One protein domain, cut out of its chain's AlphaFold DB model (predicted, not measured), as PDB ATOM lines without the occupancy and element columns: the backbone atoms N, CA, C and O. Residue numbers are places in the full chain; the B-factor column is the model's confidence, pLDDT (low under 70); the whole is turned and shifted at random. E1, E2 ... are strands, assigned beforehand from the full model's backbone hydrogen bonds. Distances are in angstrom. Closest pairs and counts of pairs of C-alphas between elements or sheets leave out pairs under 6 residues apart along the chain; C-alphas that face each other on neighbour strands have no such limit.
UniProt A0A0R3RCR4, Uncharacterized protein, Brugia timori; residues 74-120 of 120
ATOM      1  N   PHE A  74      22.068  -3.198 -23.052       94.75
ATOM      2  CA  PHE A  74      23.487  -3.173 -22.716       94.75
ATOM      3  C   PHE A  74      23.873  -4.510 -22.075       94.75
ATOM      4  O   PHE A  74      23.410  -4.821 -20.977       94.75
ATOM      5  N   SER A  75      24.704  -5.275 -22.773       94.56
ATOM      6  CA  SER A  75      25.147  -6.615 -22.393       94.56
ATOM      7  C   SER A  75      26.653  -6.617 -22.139       94.56
ATOM      8  O   SER A  75      27.399  -5.881 -22.786       94.56
ATOM      9  N   ASN A  76      27.111  -7.454 -21.205       95.00
ATOM     10  CA  ASN A  76      28.541  -7.648 -20.930       95.00
ATOM     11  C   ASN A  76      29.244  -8.445 -22.049       95.00
ATOM     12  O   ASN A  76      30.366  -8.113 -22.410       95.00
ATOM     13  N   ASN A  77      28.537  -9.413 -22.649       94.25
ATOM     14  CA  ASN A  77      28.982 -10.298 -23.739       94.25
ATOM     15  C   ASN A  77      30.124 -11.275 -23.405       94.25
ATOM     16  O   ASN A  77      30.498 -12.049 -24.279       94.25
ATOM     17  N   ASP A  78      30.614 -11.302 -22.163       95.38
ATOM     18  CA  ASP A  78      31.678 -12.208 -21.719       95.38
ATOM     19  C   ASP A  78      31.414 -12.744 -20.300       95.38
ATOM     20  O   ASP A  78      32.208 -12.635 -19.363       95.38
ATOM     21  N   LEU A  79      30.214 -13.306 -20.124       94.75
ATOM     22  CA  LEU A  79      29.756 -13.836 -18.844       94.75
ATOM     23  C   LEU A  79      30.320 -15.243 -18.600       94.75
ATOM     24  O   LEU A  79      29.640 -16.243 -18.833       94.75
ATOM     25  N   HIS A  80      31.548 -15.316 -18.098       94.62
ATOM     26  CA  HIS A  80      32.164 -16.551 -17.609       94.62
ATOM     27  C   HIS A  80      32.578 -16.419 -16.133       94.62
ATOM     28  O   HIS A  80      32.552 -15.334 -15.552       94.62
ATOM     29  N   GLU A  81      32.951 -17.529 -15.495       94.00
ATOM     30  CA  GLU A  81      33.202 -17.606 -14.051       94.00
ATOM     31  C   GLU A  81      34.316 -16.677 -13.552       94.00
ATOM     32  O   GLU A  81      34.286 -16.256 -12.399       94.00
ATOM     33  N   GLY A  82      35.269 -16.317 -14.416       95.19
ATOM     34  CA  GLY A  82      36.356 -15.393 -14.085       95.19
ATOM     35  C   GLY A  82      35.891 -13.944 -13.912       95.19
ATOM     36  O   GLY A  82      36.484 -13.209 -13.127       95.19
ATOM     37  N   ASN A  83      34.791 -13.566 -14.571       97.06
ATOM     38  CA  ASN A  83      34.220 -12.219 -14.509       97.06
ATOM     39  C   ASN A  83      33.142 -12.079 -13.420       97.06
ATOM     40  O   ASN A  83      32.578 -10.999 -13.231       97.06
ATOM     41  N   LEU A  84      32.863 -13.152 -12.673       95.81
ATOM     42  CA  LEU A  84      31.900 -13.180 -11.576       95.81
ATOM     43  C   LEU A  84      32.624 -13.208 -10.231       95.81
ATOM     44  O   LEU A  84      33.131 -14.238  -9.792       95.81
ATOM     45  N   LEU A  85      32.628 -12.072  -9.536       95.06
ATOM     46  CA  LEU A  85      33.231 -11.961  -8.214       95.06
ATOM     47  C   LEU A  85      32.193 -12.141  -7.112       95.06
ATOM     48  O   LEU A  85      31.097 -11.586  -7.171       95.06
ATOM     49  N   LEU A  86      32.575 -12.857  -6.058       94.69
ATOM     50  CA  LEU A  86      31.817 -12.923  -4.815       94.69
ATOM     51  C   LEU A  86      32.260 -11.785  -3.890       94.69
ATOM     52  O   LEU A  86      33.460 -11.600  -3.674       94.69
ATOM     53  N   ARG A  87      31.311 -11.019  -3.337       92.62
ATOM     54  CA  ARG A  87      31.643  -9.977  -2.352       92.62
ATOM     55  C   ARG A  87      32.267 -10.578  -1.096       92.62
ATOM     56  O   ARG A  87      31.927 -11.686  -0.681       92.62
ATOM     57  N   ASP A  88      33.144  -9.801  -0.467       91.31
ATOM     58  CA  ASP A  88      33.778 -10.201   0.786       91.31
ATOM     59  C   ASP A  88      32.738 -10.449   1.892       91.31
ATOM     60  O   ASP A  88      31.692  -9.801   1.959       91.31
ATOM     61  N   GLY A  89      33.018 -11.429   2.749       89.69
ATOM     62  CA  GLY A  89      32.108 -11.886   3.802       89.69
ATOM     63  C   GLY A  89      30.962 -12.790   3.334       89.69
ATOM     64  O   GLY A  89      30.298 -13.390   4.184       89.69
ATOM     65  N   ILE A  90      30.754 -12.958   2.024       92.75
ATOM     66  CA  ILE A  90      29.746 -13.876   1.484       92.75
ATOM     67  C   ILE A  90      30.358 -15.260   1.276       92.75
ATOM     68  O   ILE A  90      31.483 -15.405   0.799       92.75
ATOM     69  N   LYS A  91      29.610 -16.303   1.641       92.06
ATOM     70  CA  LYS A  91      30.015 -17.702   1.471       92.06
ATOM     71  C   LYS A  91      29.011 -18.451   0.610       92.06
ATOM     72  O   LYS A  91      27.807 -18.357   0.840       92.06
ATOM     73  N   ILE A  92      29.522 -19.230  -0.337       91.56
ATOM     74  CA  ILE A  92      28.733 -20.196  -1.103       91.56
ATOM     75  C   ILE A  92      28.661 -21.485  -0.284       91.56
ATOM     76  O   ILE A  92      29.688 -22.019   0.132       91.56
ATOM     77  N   THR A  93      27.450 -21.967  -0.023       92.94
ATOM     78  CA  THR A  93      27.184 -23.210   0.710       92.94
ATOM     79  C   THR A  93      26.124 -24.033  -0.014       92.94
ATOM     80  O   THR A  93      25.449 -23.520  -0.906       92.94
ATOM     81  N   ASP A  94      25.903 -25.275   0.417       93.56
ATOM     82  CA  ASP A  94      24.862 -26.151  -0.147       93.56
ATOM     83  C   ASP A  94      23.435 -25.590   0.012       93.56
ATOM     84  O   ASP A  94      22.524 -25.994  -0.703       93.56
ATOM     85  N   GLN A  95      23.231 -24.649   0.942       89.69
ATOM     86  CA  GLN A  95      21.950 -23.968   1.174       89.69
ATOM     87  C   GLN A  95      21.834 -22.637   0.406       89.69
ATOM     88  O   GLN A  95      20.837 -21.929   0.539       89.69
ATOM     89  N   GLY A  96      22.852 -22.278  -0.382       88.00
ATOM     90  CA  GLY A  96      22.944 -21.021  -1.121       88.00
ATOM     91  C   GLY A  96      23.973 -20.045  -0.544       88.00
ATOM     92  O   GLY A  96      24.971 -20.442   0.065       88.00
ATOM     93  N   LEU A  97      23.745 -18.750  -0.781       90.19
ATOM     94  CA  LEU A  97      24.647 -17.659  -0.397       90.19
ATOM     95  C   LEU A  97      24.360 -17.186   1.034       90.19
ATOM     96  O   LEU A  97      23.261 -16.719   1.327       90.19
ATOM     97  N   ILE A  98      25.360 -17.265   1.912       91.19
ATOM     98  CA  ILE A  98      25.288 -16.821   3.313       91.19
ATOM     99  C   ILE A  98      26.089 -15.528   3.484       91.19
ATOM    100  O   ILE A  98      27.155 -15.389   2.893       91.19
ATOM    101  N   GLY A  99      25.604 -14.607   4.324       87.06
ATOM    102  CA  GLY A  99      26.274 -13.326   4.604       87.06
ATOM    103  C   GLY A  99      25.839 -12.182   3.685       87.06
ATOM    104  O   GLY A  99      26.423 -11.104   3.735       87.06
ATOM    105  N   ARG A 100      24.808 -12.403   2.859       83.56
ATOM    106  CA  ARG A 100      24.192 -11.364   2.031       83.56
ATOM    107  C   ARG A 100      23.517 -10.311   2.917       83.56
ATOM    108  O   ARG A 100      22.766 -10.661   3.823       83.56
ATOM    109  N   LYS A 101      23.753  -9.037   2.607       82.31
ATOM    110  CA  LYS A 101      22.937  -7.920   3.091       82.31
ATOM    111  C   LYS A 101      21.802  -7.665   2.100       82.31
ATOM    112  O   LYS A 101      22.006  -7.822   0.897       82.31
ATOM    113  N   ASP A 102      20.626  -7.288   2.588       81.50
ATOM    114  CA  ASP A 102      19.422  -7.153   1.753       81.50
ATOM    115  C   ASP A 102      19.540  -6.073   0.661       81.50
ATOM    116  O   ASP A 102      18.832  -6.128  -0.342       81.50
ATOM    117  N   ASP A 103      20.445  -5.110   0.833       85.44
ATOM    118  CA  ASP A 103      20.667  -3.960  -0.044       85.44
ATOM    119  C   ASP A 103      21.826  -4.132  -1.040       85.44
ATOM    120  O   ASP A 103      22.041  -3.264  -1.886       85.44
ATOM    121  N   GLU A 104      22.562  -5.246  -0.977       85.19
ATOM    122  CA  GLU A 104      23.716  -5.496  -1.839       85.19
ATOM    123  C   GLU A 104      23.562  -6.804  -2.632       85.19
ATOM    124  O   GLU A 104      23.239  -7.876  -2.101       85.19
ATOM    125  N   ASP A 105      23.849  -6.736  -3.934       89.69
ATOM    126  CA  ASP A 105      23.954  -7.937  -4.756       89.69
ATOM    127  C   ASP A 105      25.213  -8.723  -4.379       89.69
ATOM    128  O   ASP A 105      26.309  -8.156  -4.367       89.69
ATOM    129  N   PRO A 106      25.100 -10.028  -4.084       92.00
ATOM    130  CA  PRO A 106      26.208 -10.808  -3.543       92.00
ATOM    131  C   PRO A 106      27.297 -11.112  -4.579       92.00
ATOM    132  O   PRO A 106      28.436 -11.408  -4.213       92.00
ATOM    133  N   ILE A 107      26.934 -11.044  -5.860       93.12
ATOM    134  CA  ILE A 107      27.794 -11.318  -7.006       93.12
ATOM    135  C   ILE A 107      27.962 -10.018  -7.785       93.12
ATOM    136  O   ILE A 107      26.985  -9.324  -8.069       93.12
ATOM    137  N   ILE A 108      29.201  -9.699  -8.134       94.25
ATOM    138  CA  ILE A 108      29.546  -8.554  -8.967       94.25
ATOM    139  C   ILE A 108      30.030  -9.082 -10.308       94.25
ATOM    140  O   ILE A 108      30.981  -9.858 -10.360       94.25
ATOM    141  N   LEU A 109      29.398  -8.619 -11.382       95.88
ATOM    142  CA  LEU A 109      29.932  -8.778 -12.726       95.88
ATOM    143  C   LEU A 109      30.953  -7.672 -12.988       95.88
ATOM    144  O   LEU A 109      30.619  -6.485 -12.914       95.88
ATOM    145  N   ILE A 110      32.184  -8.073 -13.274       96.00
ATOM    146  CA  ILE A 110      33.269  -7.179 -13.676       96.00
ATOM    147  C   ILE A 110      33.584  -7.361 -15.162       96.00
ATOM    148  O   ILE A 110      32.880  -8.081 -15.860       96.00
ATOM    149  N   ASP A 111      34.624  -6.661 -15.608       95.56
ATOM    150  CA  ASP A 111      35.226  -6.767 -16.934       95.56
ATOM    151  C   ASP A 111      34.238  -6.652 -18.106       95.56
ATOM    152  O   ASP A 111      33.651  -7.612 -18.596       95.56
ATOM    153  N   TYR A 112      34.027  -5.413 -18.545       94.19
ATOM    154  CA  TYR A 112      33.160  -5.088 -19.677       94.19
ATOM    155  C   TYR A 112      33.985  -4.828 -20.946       94.19
ATOM    156  O   TYR A 112      33.605  -3.966 -21.739       94.19
ATOM    157  N   GLU A 113      35.106  -5.538 -21.151       92.25
ATOM    158  CA  GLU A 113      35.932  -5.413 -22.366       92.25
ATOM    159  C   GLU A 113      35.092  -5.568 -23.648       92.25
ATOM    160  O   GLU A 113      35.219  -4.771 -24.581       92.25
ATOM    161  N   TYR A 114      34.149  -6.514 -23.649       91.50
ATOM    162  CA  TYR A 114      33.211  -6.754 -24.753       91.50
ATOM    163  C   TYR A 114      31.835  -6.089 -24.557       91.50
ATOM    164  O   TYR A 114      30.895  -6.335 -25.323       91.50
ATOM    165  N   GLY A 115      31.699  -5.214 -23.557       93.31
ATOM    166  CA  GLY A 115      30.437  -4.597 -23.160       93.31
ATOM    167  C   GLY A 115      29.870  -3.652 -24.221       93.31
ATOM    168  O   GLY A 115      30.450  -2.609 -24.529       93.31
ATOM    169  N   CYS A 116      28.699  -3.975 -24.771       93.62
ATOM    170  CA  CYS A 116      28.019  -3.132 -25.755       93.62
ATOM    171  C   CYS A 116      26.516  -3.426 -25.834       93.62
ATOM    172  O   CYS A 116      26.016  -4.340 -25.181       93.62
ATOM    173  N   TYR A 117      25.774  -2.642 -26.623       93.69
ATOM    174  CA  TYR A 117      24.389  -2.993 -26.918       93.69
ATOM    175  C   TYR A 117      24.338  -4.195 -27.862       93.69
ATOM    176  O   TYR A 117      24.889  -4.159 -28.967       93.69
ATOM    177  N   TYR A 118      23.668  -5.251 -27.413       93.81
ATOM    178  CA  TYR A 118      23.454  -6.477 -28.170       93.81
ATOM    179  C   TYR A 118      22.130  -7.129 -27.765       93.81
ATOM    180  O   TYR A 118      21.402  -6.604 -26.921       93.81
ATOM    181  N   TYR A 119      21.777  -8.239 -28.405       93.56
ATOM    182  CA  TYR A 119      20.609  -9.026 -28.017       93.56
ATOM    183  C   TYR A 119      20.802  -9.562 -26.586       93.56
ATOM    184  O   TYR A 119      21.908  -9.979 -26.242       93.56
ATOM    185  N   ARG A 120      19.754  -9.474 -25.750       92.94
ATOM    186  CA  ARG A 120      19.794  -9.912 -24.338       92.94
ATOM    187  C   ARG A 120      20.075 -11.403 -24.161       92.94
ATOM    188  O   ARG A 120      19.670 -12.183 -25.057       92.94
TER     189      ARG A 120
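This is residues 74 to 120 of the 120 residues of an uncharacterized protein of Brugia timori (UniProt A0A0R3RCR4). With little regular structure, this is a loose, elongated chain: the short strand pair E1 and E4 lies in the middle, the hairpin E2 and E3 at one end, and E5, paired with residues 74 to 75, at the other. The printed part has 47 residues, under half of them, 16, in five named strands, E1 to E5 in order along the chain, with no named helix, and the class is all strand; E1 and E4 make one antiparallel sheet of two strands, E2 and E3 another, and E5 pairs with no named strand. The radius of gyration of the C-alphas is 12.9 A, and the spans are 33 by 21 by 17 A.

E1, residues 84 to 86, and E4, residues 107 to 109, are antiparallel at 149 degrees, with N 85 and O 108 2.9 A apart, within hydrogen-bond range. E2, residues 91 to 93, and E3, residues 96 to 98, form an antiparallel hairpin at 144 degrees, with N 91 and O 98 2.9 A apart, within hydrogen-bond range. E5, residues 116 to 119, pairs with no named strand. E4 and E5 are apart.

E1 begins at C-alpha 84 (31.900, -13.180, -11.576). E5, 9.7 A long, ends at C-alpha 119 (20.609, -9.026, -28.017).

The farthest C-alphas, of Asp 94 and Tyr 117, are 35.4 A apart. The printed part has no cut, no link is long, and no printed residue is under 70 in pLDDT.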